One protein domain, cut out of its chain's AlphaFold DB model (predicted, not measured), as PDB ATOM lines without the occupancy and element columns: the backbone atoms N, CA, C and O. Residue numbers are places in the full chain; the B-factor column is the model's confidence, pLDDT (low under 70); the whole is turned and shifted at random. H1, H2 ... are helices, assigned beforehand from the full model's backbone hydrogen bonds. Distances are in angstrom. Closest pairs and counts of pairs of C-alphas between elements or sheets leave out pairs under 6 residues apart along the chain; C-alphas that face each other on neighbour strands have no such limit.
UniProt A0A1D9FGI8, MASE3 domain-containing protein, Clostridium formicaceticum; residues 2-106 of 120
ATOM      1  N   ASN A   2     -23.548  -7.773  44.904       64.50
ATOM      2  CA  ASN A   2     -22.864  -7.614  43.601       64.50
ATOM      3  C   ASN A   2     -21.567  -6.786  43.638       64.50
ATOM      4  O   ASN A   2     -20.617  -7.141  42.951       64.50
ATOM      5  N   ILE A   3     -21.489  -5.739  44.470       68.88
ATOM      6  CA  ILE A   3     -20.271  -4.912  44.599       68.88
ATOM      7  C   ILE A   3     -19.089  -5.764  45.093       68.88
ATOM      8  O   ILE A   3     -18.020  -5.731  44.498       68.88
ATOM      9  N   ILE A   4     -19.327  -6.608  46.105       71.56
ATOM     10  CA  ILE A   4     -18.321  -7.508  46.690       71.56
ATOM     11  C   ILE A   4     -17.885  -8.590  45.685       71.56
ATOM     12  O   ILE A   4     -16.697  -8.870  45.550       71.56
ATOM     13  N   LYS A   5     -18.826  -9.177  44.930       67.94
ATOM     14  CA  LYS A   5     -18.499 -10.159  43.878       67.94
ATOM     15  C   LYS A   5     -17.666  -9.548  42.746       67.94
ATOM     16  O   LYS A   5     -16.720 -10.190  42.297       67.94
ATOM     17  N   ASN A   6     -17.966  -8.316  42.331       62.47
ATOM     18  CA  ASN A   6     -17.189  -7.620  41.304       62.47
ATOM     19  C   ASN A   6     -15.783  -7.270  41.798       62.47
ATOM     20  O   ASN A   6     -14.821  -7.519  41.081       62.47
ATOM     21  N   SER A   7     -15.623  -6.787  43.036       62.16
ATOM     22  CA  SER A   7     -14.289  -6.541  43.606       62.16
ATOM     23  C   SER A   7     -13.444  -7.816  43.712       62.16
ATOM     24  O   SER A   7     -12.243  -7.773  43.463       62.16
ATOM     25  N   ILE A   8     -14.062  -8.968  44.001       64.69
ATOM     26  CA  ILE A   8     -13.366 -10.266  44.020       64.69
ATOM     27  C   ILE A   8     -12.935 -10.692  42.607       64.69
ATOM     28  O   ILE A   8     -11.886 -11.311  42.460       64.69
ATOM     29  N   GLN A   9     -13.691 -10.342  41.557       65.62
ATOM     30  CA  GLN A   9     -13.253 -10.581  40.177       65.62
ATOM     31  C   GLN A   9     -12.062  -9.704  39.769       65.62
ATOM     32  O   GLN A   9     -11.171 -10.210  39.096       65.62
ATOM     33  N   PHE A  10     -11.999  -8.441  40.206       61.88
ATOM     34  CA  PHE A  10     -10.844  -7.564  39.949       61.88
ATOM     35  C   PHE A  10      -9.564  -8.021  40.665       61.88
ATOM     36  O   PHE A  10      -8.471  -7.808  40.155       61.88
ATOM     37  N   LEU A  11      -9.695  -8.665  41.829       67.81
ATOM     38  CA  LEU A  11      -8.573  -9.222  42.593       67.81
ATOM     39  C   LEU A  11      -8.212 -10.657  42.184       67.81
ATOM     40  O   LEU A  11      -7.323 -11.265  42.783       67.81
ATOM     41  N   LYS A  12      -8.904 -11.228  41.192       73.06
ATOM     42  CA  LYS A  12      -8.674 -12.603  40.753       73.06
ATOM     43  C   LYS A  12      -7.419 -12.670  39.881       73.06
ATOM     44  O   LYS A  12      -7.507 -12.725  38.660       73.06
ATOM     45  N   VAL A  13      -6.262 -12.703  40.534       78.44
ATOM     46  CA  VAL A  13      -4.978 -13.010  39.896       78.44
ATOM     47  C   VAL A  13      -5.060 -14.415  39.296       78.44
ATOM     48  O   VAL A  13      -5.465 -15.379  39.956       78.44
ATOM     49  N   SER A  14      -4.713 -14.533  38.019       86.25
ATOM     50  CA  SER A  14      -4.706 -15.806  37.305       86.25
ATOM     51  C   SER A  14      -3.597 -16.707  37.848       86.25
ATOM     52  O   SER A  14      -2.486 -16.256  38.121       86.25
ATOM     53  N   THR A  15      -3.842 -18.015  37.934       89.00
ATOM     54  CA  THR A  15      -2.803 -18.987  38.327       89.00
ATOM     55  C   THR A  15      -1.563 -18.903  37.432       89.00
ATOM     56  O   THR A  15      -0.451 -19.133  37.896       89.00
ATOM     57  N   LYS A  16      -1.741 -18.501  36.165       91.44
ATOM     58  CA  LYS A  16      -0.649 -18.251  35.217       91.44
ATOM     59  C   LYS A  16       0.227 -17.065  35.633       91.44
ATOM     60  O   LYS A  16       1.441 -17.153  35.509       91.44
ATOM     61  N   GLU A  17      -0.366 -15.986  36.141       91.94
ATOM     62  CA  GLU A  17       0.364 -14.788  36.589       91.94
ATOM     63  C   GLU A  17       1.200 -15.099  37.830       91.94
ATOM     64  O   GLU A  17       2.378 -14.750  37.884       91.94
ATOM     65  N   ILE A  18       0.624 -15.841  38.785       92.31
ATOM     66  CA  ILE A  18       1.342 -16.311  39.979       92.31
ATOM     67  C   ILE A  18       2.516 -17.203  39.572       92.31
ATOM     68  O   ILE A  18       3.625 -17.037  40.073       92.31
ATOM     69  N   PHE A  19       2.295 -18.127  38.635       95.19
ATOM     70  CA  PHE A  19       3.347 -19.010  38.142       95.19
ATOM     71  C   PHE A  19       4.491 -18.235  37.466       95.19
ATOM     72  O   PHE A  19       5.659 -18.500  37.744       95.19
ATOM     73  N   VAL A  20       4.167 -17.239  36.633       95.62
ATOM     74  CA  VAL A  20       5.163 -16.353  36.009       95.62
ATOM     75  C   VAL A  20       5.945 -15.568  37.064       95.62
ATOM     76  O   VAL A  20       7.170 -15.496  36.974       95.62
ATOM     77  N   LEU A  21       5.275 -15.031  38.088       94.00
ATOM     78  CA  LEU A  21       5.936 -14.309  39.175       94.00
ATOM     79  C   LEU A  21       6.920 -15.208  39.934       94.00
ATOM     80  O   LEU A  21       8.054 -14.803  40.176       94.00
ATOM     81  N   ILE A  22       6.517 -16.441  40.263       96.06
ATOM     82  CA  ILE A  22       7.388 -17.414  40.939       96.06
ATOM     83  C   ILE A  22       8.626 -17.711  40.089       96.06
ATOM     84  O   ILE A  22       9.741 -17.659  40.605       96.06
ATOM     85  N   LEU A  23       8.453 -17.967  38.788       96.56
ATOM     86  CA  LEU A  23       9.579 -18.209  37.881       96.56
ATOM     87  C   LEU A  23      10.545 -17.019  37.827       96.56
ATOM     88  O   LEU A  23      11.761 -17.211  37.864       96.56
ATOM     89  N   LEU A  24      10.017 -15.795  37.780       95.19
ATOM     90  CA  LEU A  24      10.824 -14.578  37.723       95.19
ATOM     91  C   LEU A  24      11.620 -14.364  39.021       95.19
ATOM     92  O   LEU A  24      12.814 -14.065  38.972       95.19
ATOM     93  N   LEU A  25      10.991 -14.606  40.177       95.56
ATOM     94  CA  LEU A  25      11.650 -14.562  41.487       95.56
ATOM     95  C   LEU A  25      12.733 -15.639  41.625       95.56
ATOM     96  O   LEU A  25      13.822 -15.344  42.113       95.56
ATOM     97  N   MET A  26      12.476 -16.866  41.159       96.56
ATOM     98  CA  MET A  26      13.485 -17.932  41.144       96.56
ATOM     99  C   MET A  26      14.676 -17.571  40.248       96.56
ATOM    100  O   MET A  26      15.822 -17.803  40.632       96.56
ATOM    101  N   GLY A  27      14.426 -16.959  39.085       95.12
ATOM    102  CA  GLY A  27      15.476 -16.471  38.188       95.12
ATOM    103  C   GLY A  27      16.352 -15.390  38.830       95.12
ATOM    104  O   GLY A  27      17.580 -15.485  38.788       95.12
ATOM    105  N   LEU A  28      15.736 -14.401  39.485       94.69
ATOM    106  CA  LEU A  28      16.446 -13.364  40.245       94.69
ATOM    107  C   LEU A  28      17.251 -13.953  41.410       94.69
ATOM    108  O   LEU A  28      18.419 -13.608  41.587       94.69
ATOM    109  N   ALA A  29      16.666 -14.887  42.165       96.06
ATOM    110  CA  ALA A  29      17.357 -15.571  43.252       96.06
ATOM    111  C   ALA A  29      18.585 -16.334  42.736       96.06
ATOM    112  O   ALA A  29      19.665 -16.222  43.311       96.06
ATOM    113  N   TYR A  30      18.466 -17.045  41.613       96.81
ATOM    114  CA  TYR A  30      19.602 -17.724  40.990       96.81
ATOM    115  C   TYR A  30      20.704 -16.748  40.545       96.81
ATOM    116  O   TYR A  30      21.888 -16.993  40.799       96.81
ATOM    117  N   LEU A  31      20.330 -15.616  39.936       95.38
ATOM    118  CA  LEU A  31      21.270 -14.554  39.561       95.38
ATOM    119  C   LEU A  31      22.032 -14.009  40.772       95.38
ATOM    120  O   LEU A  31      23.235 -13.776  40.652       95.38
ATOM    121  N   SER A  32      21.384 -13.888  41.936       95.25
ATOM    122  CA  SER A  32      22.031 -13.398  43.163       95.25
ATOM    123  C   SER A  32      23.243 -14.243  43.585       95.25
ATOM    124  O   SER A  32      24.230 -13.695  44.071       95.25
ATOM    125  N   PHE A  33      23.222 -15.556  43.313       94.06
ATOM    126  CA  PHE A  33      24.333 -16.468  43.611       94.06
ATOM    127  C   PHE A  33      25.411 -16.499  42.522       94.06
ATOM    128  O   PHE A  33      26.563 -16.819  42.811       94.06
ATOM    129  N   LYS A  34      25.053 -16.233  41.258       94.94
ATOM    130  CA  LYS A  34      25.984 -16.330  40.119       94.94
ATOM    131  C   LYS A  34      26.684 -15.020  39.795       94.94
ATOM    132  O   LYS A  34      27.876 -15.025  39.507       94.94
ATOM    133  N   ASN A  35      25.948 -13.915  39.802       93.31
ATOM    134  CA  ASN A  35      26.474 -12.591  39.519       93.31
ATOM    135  C   ASN A  35      25.656 -11.552  40.287       93.31
ATOM    136  O   ASN A  35      24.641 -11.042  39.805       93.31
ATOM    137  N   PHE A  36      26.135 -11.234  41.489       92.06
ATOM    138  CA  PHE A  36      25.465 -10.288  42.371       92.06
ATOM    139  C   PHE A  36      25.317  -8.898  41.737       92.06
ATOM    140  O   PHE A  36      24.299  -8.250  41.945       92.06
ATOM    141  N   LEU A  37      26.280  -8.451  40.920       91.94
ATOM    142  CA  LEU A  37      26.219  -7.135  40.278       91.94
ATOM    143  C   LEU A  37      25.058  -7.045  39.276       91.94
ATOM    144  O   LEU A  37      24.340  -6.044  39.250       91.94
ATOM    145  N   LEU A  38      24.839  -8.102  38.486       91.44
ATOM    146  CA  LEU A  38      23.687  -8.187  37.583       91.44
ATOM    147  C   LEU A  38      22.372  -8.259  38.359       91.44
ATOM    148  O   LEU A  38      21.435  -7.542  38.019       91.44
ATOM    149  N   PHE A  39      22.312  -9.086  39.406       94.81
ATOM    150  CA  PHE A  39      21.142  -9.160  40.280       94.81
ATOM    151  C   PHE A  39      20.791  -7.788  40.866       94.81
ATOM    152  O   PHE A  39      19.664  -7.339  40.692       94.81
ATOM    153  N   HIS A  40      21.767  -7.111  41.475       93.00
ATOM    154  CA  HIS A  40      21.595  -5.804  42.098       93.00
ATOM    155  C   HIS A  40      21.109  -4.756  41.088       93.00
ATOM    156  O   HIS A  40      20.120  -4.073  41.325       93.00
ATOM    157  N   THR A  41      21.737  -4.689  39.910       93.69
ATOM    158  CA  THR A  41      21.335  -3.728  38.869       93.69
ATOM    159  C   THR A  41      19.898  -3.972  38.401       93.69
ATOM    160  O   THR A  41      19.115  -3.034  38.281       93.69
ATOM    161  N   ILE A  42      19.524  -5.231  38.149       94.38
ATOM    162  CA  ILE A  42      18.168  -5.573  37.700       94.38
ATOM    163  C   ILE A  42      17.145  -5.285  38.806       94.38
ATOM    164  O   ILE A  42      16.078  -4.748  38.512       94.38
ATOM    165  N   SER A  43      17.456  -5.621  40.065       95.19
ATOM    166  CA  SER A  43      16.530  -5.422  41.184       95.19
ATOM    167  C   SER A  43      16.259  -3.950  41.473       95.19
ATOM    168  O   SER A  43      15.139  -3.634  41.852       95.19
ATOM    169  N   GLU A  44      17.240  -3.068  41.258       94.75
ATOM    170  CA  GLU A  44      17.106  -1.623  41.492       94.75
ATOM    171  C   GLU A  44      16.457  -0.875  40.311       94.75
ATOM    172  O   GLU A  44      15.728   0.096  40.506       94.75
ATOM    173  N   ILE A  45      16.615  -1.345  39.064       95.38
ATOM    174  CA  ILE A  45      15.940  -0.725  37.903       95.38
ATOM    175  C   ILE A  45      14.407  -0.803  38.022       95.38
ATOM    176  O   ILE A  45      13.702   0.086  37.533       95.38
ATOM    177  N   ILE A  46      13.877  -1.841  38.676       95.44
ATOM    178  CA  ILE A  46      12.434  -2.022  38.886       95.44
ATOM    179  C   ILE A  46      11.827  -0.860  39.703       95.44
ATOM    180  O   ILE A  46      10.953  -0.173  39.163       95.44
ATOM    181  N   PRO A  47      12.251  -0.592  40.957       95.56
ATOM    182  CA  PRO A  47      11.726   0.521  41.744       95.56
ATOM    183  C   PRO A  47      12.007   1.885  41.102       95.56
ATOM    184  O   PRO A  47      11.089   2.706  41.068       95.56
ATOM    185  N   ILE A  48      13.179   2.091  40.480       97.38
ATOM    186  CA  ILE A  48      13.497   3.325  39.731       97.38
ATOM    187  C   ILE A  48      12.473   3.573  38.614       97.38
ATOM    188  O   ILE A  48      11.991   4.689  38.413       97.38
ATOM    189  N   THR A  49      12.111   2.532  37.862       97.69
ATOM    190  CA  THR A  49      11.137   2.664  36.770       97.69
ATOM    191  C   THR A  49       9.755   3.015  37.317       97.69
ATOM    192  O   THR A  49       9.089   3.912  36.795       97.69
ATOM    193  N   ILE A  50       9.328   2.354  38.396       97.44
ATOM    194  CA  ILE A  50       8.036   2.613  39.047       97.44
ATOM    195  C   ILE A  50       7.976   4.056  39.568       97.44
ATOM    196  O   ILE A  50       6.992   4.758  39.319       97.44
ATOM    197  N   SER A  51       9.025   4.529  40.241       97.75
ATOM    198  CA  SER A  51       9.079   5.882  40.795       97.75
ATOM    199  C   SER A  51       9.069   6.958  39.701       97.75
ATOM    200  O   SER A  51       8.379   7.975  39.832       97.75
ATOM    201  N   MET A  52       9.760   6.716  38.582       97.25
ATOM    202  CA  MET A  52       9.731   7.595  37.411       97.25
ATOM    203  C   MET A  52       8.344   7.640  36.769       97.25
ATOM    204  O   MET A  52       7.857   8.724  36.454       97.25
ATOM    205  N   ILE A  53       7.661   6.498  36.635       97.69
ATOM    206  CA  ILE A  53       6.282   6.448  36.126       97.69
ATOM    207  C   ILE A  53       5.338   7.248  37.033       97.69
ATOM    208  O   ILE A  53       4.554   8.053  36.532       97.69
ATOM    209  N   ILE A  54       5.430   7.086  38.357       96.25
ATOM    210  CA  ILE A  54       4.603   7.843  39.314       96.25
ATOM    211  C   ILE A  54       4.858   9.350  39.176       96.25
ATOM    212  O   ILE A  54       3.909  10.135  39.104       96.25
ATOM    213  N   THR A  55       6.127   9.750  39.082       96.19
ATOM    214  CA  THR A  55       6.526  11.148  38.875       96.19
ATOM    215  C   THR A  55       5.949  11.702  37.572       96.19
ATOM    216  O   THR A  55       5.337  12.771  37.567       96.19
ATOM    217  N   LEU A  56       6.077  10.956  36.471       95.75
ATOM    218  CA  LEU A  56       5.544  11.341  35.165       95.75
ATOM    219  C   LEU A  56       4.022  11.498  35.202       95.75
ATOM    220  O   LEU A  56       3.500  12.490  34.693       95.75
ATOM    221  N   ILE A  57       3.304  10.562  35.829       94.88
ATOM    222  CA  ILE A  57       1.849  10.652  35.995       94.88
ATOM    223  C   ILE A  57       1.486  11.917  36.781       94.88
ATOM    224  O   ILE A  57       0.597  12.662  36.363       94.88
ATOM    225  N   ALA A  58       2.182  12.197  37.883       93.62
ATOM    226  CA  ALA A  58       1.919  13.369  38.712       93.62
ATOM    227  C   ALA A  58       2.148  14.691  37.960       93.62
ATOM    228  O   ALA A  58       1.285  15.567  37.989       93.62
ATOM    229  N   VAL A  59       3.260  14.819  37.229       92.25
ATOM    230  CA  VAL A  59       3.578  16.026  36.445       92.25
ATOM    231  C   VAL A  59       2.569  16.238  35.312       92.25
ATOM    232  O   VAL A  59       2.114  17.361  35.094       92.25
ATOM    233  N   ASN A  60       2.157  15.168  34.624       92.00
ATOM    234  CA  ASN A  60       1.174  15.262  33.538       92.00
ATOM    235  C   ASN A  60      -0.239  15.595  34.039       92.00
ATOM    236  O   ASN A  60      -1.001  16.278  33.356       92.00
ATOM    237  N   THR A  61      -0.599  15.135  35.236       90.12
ATOM    238  CA  THR A  61      -1.935  15.358  35.812       90.12
ATOM    239  C   THR A  61      -2.044  16.637  36.642       90.12
ATOM    240  O   THR A  61      -3.164  17.052  36.943       90.12
ATOM    241  N   TYR A  62      -0.922  17.308  36.939       84.56
ATOM    242  CA  TYR A  62      -0.862  18.550  37.720       84.56
ATOM    243  C   TYR A  62      -1.837  19.626  37.225       84.56
ATOM    244  O   TYR A  62      -2.554  20.233  38.014       84.56
ATOM    245  N   LYS A  63      -1.928  19.820  35.904       78.50
ATOM    246  CA  LYS A  63      -2.785  20.856  35.298       78.50
ATOM    247  C   LYS A  63      -4.285  20.554  35.387       78.50
ATOM    248  O   LYS A  63      -5.093  21.461  35.230       78.50
ATOM    249  N   PHE A  64      -4.657  19.293  35.605       78.06
ATOM    250  CA  PHE A  64      -6.044  18.829  35.532       78.06
ATOM    251  C   PHE A  64      -6.667  18.558  36.905       78.06
ATOM    252  O   PHE A  64      -7.883  18.397  37.001       78.06
ATOM    253  N   LYS A  65      -5.865  18.496  37.976       63.94
ATOM    254  CA  LYS A  65      -6.352  18.226  39.332       63.94
ATOM    255  C   LYS A  65      -5.934  19.329  40.297       63.94
ATOM    256  O   LYS A  65      -4.764  19.449  40.624       63.94
ATOM    257  N   GLY A  66      -6.913  20.027  40.875       63.41
ATOM    258  CA  GLY A  66      -6.714  20.955  42.001       63.41
ATOM    259  C   GLY A  66      -6.374  20.278  43.339       63.41
ATOM    260  O   GLY A  66      -6.532  20.891  44.389       63.41
ATOM    261  N   ASN A  67      -5.963  19.003  43.325       69.06
ATOM    262  CA  ASN A  67      -5.544  18.267  44.513       69.06
ATOM    263  C   ASN A  67      -4.015  18.129  44.519       69.06
ATOM    264  O   ASN A  67      -3.444  17.355  43.744       69.06
ATOM    265  N   ASN A  68      -3.379  18.830  45.455       82.12
ATOM    266  CA  ASN A  68      -1.927  18.866  45.610       82.12
ATOM    267  C   ASN A  68      -1.320  17.530  46.079       82.12
ATOM    268  O   ASN A  68      -0.112  17.343  45.945       82.12
ATOM    269  N   SER A  69      -2.113  16.574  46.582       88.81
ATOM    270  CA  SER A  69      -1.604  15.293  47.093       88.81
ATOM    271  C   SER A  69      -0.888  14.467  46.026       88.81
ATOM    272  O   SER A  69       0.141  13.862  46.313       88.81
ATOM    273  N   LEU A  70      -1.386  14.454  44.784       89.88
ATOM    274  CA  LEU A  70      -0.739  13.702  43.702       89.88
ATOM    275  C   LEU A  70       0.575  14.362  43.261       89.88
ATOM    276  O   LEU A  70       1.527  13.672  42.918       89.88
ATOM    277  N   SER A  71       0.642  15.694  43.324       89.62
ATOM    278  CA  SER A  71       1.865  16.452  43.022       89.62
ATOM    279  C   SER A  71       2.933  16.233  44.085       89.62
ATOM    280  O   SER A  71       4.089  15.989  43.752       89.62
ATOM    281  N   PHE A  72       2.530  16.245  45.359       92.69
ATOM    282  CA  PHE A  72       3.405  15.896  46.473       92.69
ATOM    283  C   PHE A  72       3.944  14.468  46.332       92.69
ATOM    284  O   PHE A  72       5.148  14.254  46.448       92.69
ATOM    285  N   LEU A  73       3.073  13.507  46.003       94.31
ATOM    286  CA  LEU A  73       3.470  12.120  45.771       94.31
ATOM    287  C   LEU A  73       4.484  12.007  44.625       94.31
ATOM    288  O   LEU A  73       5.514  11.363  44.785       94.31
ATOM    289  N   GLY A  74       4.233  12.673  43.496       94.69
ATOM    290  CA  GLY A  74       5.168  12.705  42.372       94.69
ATOM    291  C   GLY A  74       6.539  13.258  42.750       94.69
ATOM    292  O   GLY A  74       7.554  12.653  42.424       94.69
ATOM    293  N   MET A  75       6.575  14.369  43.488       95.19
ATOM    294  CA  MET A  75       7.830  14.958  43.956       95.19
ATOM    295  C   MET A  75       8.571  14.025  44.924       95.19
ATOM    296  O   MET A  75       9.783  13.867  44.809       95.19
ATOM    297  N   ALA A  76       7.858  13.361  45.838       96.75
ATOM    298  CA  ALA A  76       8.459  12.388  46.746       96.75
ATOM    299  C   ALA A  76       9.085  11.209  45.980       96.75
ATOM    300  O   ALA A  76      10.244  10.871  46.216       96.75
ATOM    301  N   TYR A  77       8.362  10.628  45.017       97.25
ATOM    302  CA  TYR A  77       8.875   9.518  44.207       97.25
ATOM    303  C   TYR A  77      10.005   9.929  43.256       97.25
ATOM    304  O   TYR A  77      10.867   9.103  42.962       97.25
ATOM    305  N   PHE A  78      10.070  11.192  42.831       96.81
ATOM    306  CA  PHE A  78      11.225  11.705  42.095       96.81
ATOM    307  C   PHE A  78      12.509  11.612  42.929       96.81
ATOM    308  O   PHE A  78      13.535  11.136  42.437       96.81
ATOM    309  N   PHE A  79      12.452  12.019  44.202       97.12
ATOM    310  CA  PHE A  79      13.597  11.899  45.104       97.12
ATOM    311  C   PHE A  79      13.942  10.439  45.385       97.12
ATOM    312  O   PHE A  79      15.110  10.084  45.272       97.12
ATOM    313  N   VAL A  80      12.949   9.588  45.671       96.94
ATOM    314  CA  VAL A  80      13.166   8.142  45.883       96.94
ATOM    315  C   VAL A  80      13.872   7.515  44.677       96.94
ATOM    316  O   VAL A  80      14.950   6.956  44.833       96.94
ATOM    317  N   GLY A  81      13.354   7.718  43.462       96.44
ATOM    318  CA  GLY A  81      13.977   7.183  42.246       96.44
ATOM    319  C   GLY A  81      15.379   7.723  41.978       96.44
ATOM    320  O   GLY A  81      16.236   7.006  41.468       96.44
ATOM    321  N   SER A  82      15.632   8.985  42.334       95.69
ATOM    322  CA  SER A  82      16.966   9.582  42.222       95.69
ATOM    323  C   SER A  82      17.949   8.960  43.218       95.69
ATOM    324  O   SER A  82      19.095   8.696  42.854       95.69
ATOM    325  N   PHE A  83      17.514   8.691  44.453       95.25
ATOM    326  CA  PHE A  83      18.325   7.988  45.447       95.25
ATOM    327  C   PHE A  83      18.616   6.550  45.026       95.25
ATOM    328  O   PHE A  83      19.775   6.150  45.090       95.25
ATOM    329  N   ASP A  84      17.621   5.818  44.527       94.50
ATOM    330  CA  ASP A  84      17.792   4.444  44.041       94.50
ATOM    331  C   ASP A  84      18.759   4.396  42.841       94.50
ATOM    332  O   ASP A  84      19.627   3.521  42.751       94.50
ATOM    333  N   LEU A  85      18.701   5.393  41.949       92.81
ATOM    334  CA  LEU A  85      19.642   5.519  40.833       92.81
ATOM    335  C   LEU A  85      21.077   5.768  41.318       92.81
ATOM    336  O   LEU A  85      22.011   5.112  40.853       92.81
ATOM    337  N   ILE A  86      21.268   6.697  42.259       92.44
ATOM    338  CA  ILE A  86      22.587   6.964  42.849       92.44
ATOM    339  C   ILE A  86      23.092   5.727  43.599       92.44
ATOM    340  O   ILE A  86      24.260   5.363  43.460       92.44
ATOM    341  N   HIS A  87      22.227   5.060  44.363       90.44
ATOM    342  CA  HIS A  87      22.543   3.826  45.076       90.44
ATOM    343  C   HIS A  87      23.070   2.760  44.113       90.44
ATOM    344  O   HIS A  87      24.169   2.244  44.306       90.44
ATOM    345  N   THR A  88      22.337   2.537  43.020       91.56
ATOM    346  CA  THR A  88      22.722   1.612  41.952       91.56
ATOM    347  C   THR A  88      24.103   1.971  41.409       91.56
ATOM    348  O   THR A  88      25.022   1.162  41.479       91.56
ATOM    349  N   LEU A  89      24.299   3.210  40.944       89.31
ATOM    350  CA  LEU A  89      25.549   3.649  40.307       89.31
ATOM    351  C   LEU A  89      26.763   3.628  41.246       89.31
ATOM    352  O   LEU A  89      27.897   3.478  40.791       89.31
ATOM    353  N   THR A  90      26.550   3.783  42.551       87.62
ATOM    354  CA  THR A  90      27.627   3.796  43.553       87.62
ATOM    355  C   THR A  90      27.946   2.413  44.121       87.62
ATOM    356  O   THR A  90      28.934   2.272  44.853       87.62
ATOM    357  N   TYR A  91      27.177   1.383  43.754       87.25
ATOM    358  CA  TYR A  91      27.415   0.022  44.210       87.25
ATOM    359  C   TYR A  91      28.790  -0.505  43.772       87.25
ATOM    360  O   TYR A  91      29.301  -0.221  42.682       87.25
ATOM    361  N   LYS A  92      29.413  -1.303  44.646       78.31
ATOM    362  CA  LYS A  92      30.759  -1.854  44.436       78.31
ATOM    363  C   LYS A  92      30.804  -2.676  43.146       78.31
ATOM    364  O   LYS A  92      30.027  -3.606  42.966       78.31
ATOM    365  N   GLY A  93      31.754  -2.362  42.269       77.75
ATOM    366  CA  GLY A  93      31.890  -3.021  40.965       77.75
ATOM    367  C   GLY A  93      31.208  -2.281  39.812       77.75
ATOM    368  O   GLY A  93      31.456  -2.632  38.661       77.75
ATOM    369  N   MET A  94      30.438  -1.219  40.079       79.38
ATOM    370  CA  MET A  94      30.080  -0.248  39.043       79.38
ATOM    371  C   MET A  94      31.257   0.699  38.785       79.38
ATOM    372  O   MET A  94      31.858   1.226  39.722       79.38
ATOM    373  N   GLY A  95      31.585   0.947  37.512       69.88
ATOM    374  CA  GLY A  95      32.715   1.806  37.117       69.88
ATOM    375  C   GLY A  95      32.643   3.236  37.672       69.88
ATOM    376  O   GLY A  95      33.669   3.886  37.834       69.88
ATOM    377  N   PHE A  96      31.450   3.708  38.044       66.31
ATOM    378  CA  PHE A  96      31.247   5.019  38.657       66.31
ATOM    379  C   PHE A  96      31.768   5.102  40.107       66.31
ATOM    380  O   PHE A  96      32.346   6.120  40.489       66.31
ATOM    381  N   SER A  97      31.698   4.014  40.885       61.00
ATOM    382  CA  SER A  97      32.335   3.917  42.214       61.00
ATOM    383  C   SER A  97      33.859   4.141  42.136       61.00
ATOM    384  O   SER A  97      34.464   4.779  43.000       61.00
ATOM    385  N   LEU A  98      34.481   3.705  41.035       60.22
ATOM    386  CA  LEU A  98      35.910   3.892  40.766       60.22
ATOM    387  C   LEU A  98      36.263   5.349  40.401       60.22
ATOM    388  O   LEU A  98      37.394   5.763  40.611       60.22
ATOM    389  N   ILE A  99      35.298   6.143  39.919       60.59
ATOM    390  CA  ILE A  99      35.461   7.575  39.591       60.59
ATOM    391  C   ILE A  99      35.179   8.481  40.803       60.59
ATOM    392  O   ILE A  99      35.717   9.582  40.870       60.59
ATOM    393  N   MET A 100      34.389   8.032  41.788       57.44
ATOM    394  CA  MET A 100      34.166   8.777  43.043       57.44
ATOM    395  C   MET A 100      35.263   8.554  44.100       57.44
ATOM    396  O   MET A 100      35.456   9.388  44.981       57.44
ATOM    397  N   THR A 101      36.016   7.458  44.010       55.34
ATOM    398  CA  THR A 101      37.137   7.139  44.914       55.34
ATOM    399  C   THR A 101      38.490   7.837  44.655       55.34
ATOM    400  O   THR A 101      39.248   7.950  45.619       55.34
ATOM    401  N   PRO A 102      38.854   8.383  43.472       53.50
ATOM    402  CA  PRO A 102      40.155   9.019  43.278       53.50
ATOM    403  C   PRO A 102      40.257  10.408  43.930       53.50
ATOM    404  O   PRO A 102      41.365  10.916  44.070       53.50
ATOM    405  N   MET A 103      39.146  11.021  44.366       54.69
ATOM    406  CA  MET A 103      39.158  12.318  45.068       54.69
ATOM    407  C   MET A 103      39.335  12.200  46.592       54.69
ATOM    408  O   MET A 103      39.713  13.171  47.240       54.69
ATOM    409  N   PHE A 104      39.124  11.011  47.164       54.97
ATOM    410  CA  PHE A 104      39.431  10.693  48.559       54.97
ATOM    411  C   PHE A 104      40.489   9.588  48.593       54.97
ATOM    412  O   PHE A 104      40.201   8.433  48.895       54.97
ATOM    413  N   GLN A 105      41.742   9.950  48.313       56.72
ATOM    414  CA  GLN A 105      42.885   9.184  48.809       56.72
ATOM    415  C   GLN A 105      43.362   9.815  50.125       56.72
ATOM    416  O   GLN A 105      44.288  10.629  50.105       56.72
ATOM    417  N   PRO A 106      42.758   9.506  51.291       59.06
ATOM    418  CA  PRO A 106      43.412   9.838  52.542       59.06
ATOM    419  C   PRO A 106      44.733   9.068  52.567       59.06
ATOM    420  O   PRO A 106      44.760   7.852  52.399       59.06
TER     421      PRO A 106
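AT A GLANCE: This is residues 2 to 106 of the 120 residues of the protein "MASE3 domain-containing protein" of Clostridium formicaceticum (UniProt A0A1D9FGI8). What shape does the printed part make? From its first residue, short helix H1 sticks out ahead of long H2, H2 and H3 meet near their ends as a V, and H3 and H4 fold back as a long helical hairpin, with small H5 making a corner beyond H4. What is it built of? The printed part has 105 residues with five named helices, H1 to H5 in order, and no named strand; its class is all helix. How spread is it? It is flat, spanning 68 by 41 by 17 A, and only just extended, close to loose, with a radius of gyration of the C-alphas of 19.6 A.

HOW THE PARTS SIT: What do the first helices meet? H1, residues 2 to 10, touches no helix. H2, residues 15 to 34, touches H3, residues 36 to 61, with residues 28 to 32 alone; the closest C-alphas, of Ser 32 and Phe 39, are 5.2 A apart, at a steep tilt of 50 degrees, opposite ways. What follows? H3 and H4, residues 68 to 90, touch as a hairpin at a shallow tilt of 23 degrees, opposite ways, the closest C-alphas, of Thr 55 and Gly 74, 4.1 A apart. H4 and H5, residues 95 to 100, touch only at the corner, the closest C-alphas, of Thr 90 and Ser 97, 4.9 A apart, about perpendicular at 83 degrees. Are the backbones within hydrogen-bond range? Every O i to N i+4 pair is in H1, H4 and H5; in H2 15 of 16 are, in H3 20 of 22.

IN THESE COORDINATES: Where does H1 begin? C-alpha 2 is at (-22.864, -7.614, 43.601). How long are the longer helices? From first to last C-alpha, H2 measures 29.0 A, H3 38.1 A and H4 33.2 A. Where does H5 end? C-alpha 100 is at (34.166, 8.777, 43.043).

THE WHOLE: How large is it? The C-alphas of Asn 2 and Pro 106, the two farthest apart, are 69.1 A apart; residues 2 to 26 and 101 to 106 stand free. Are there cuts or long links? The printed part has no cut and no long link. Where is the model's confidence low? It is under 70 at residues 2 to 3, 5 to 11, 65 to 67 and 95 to 106.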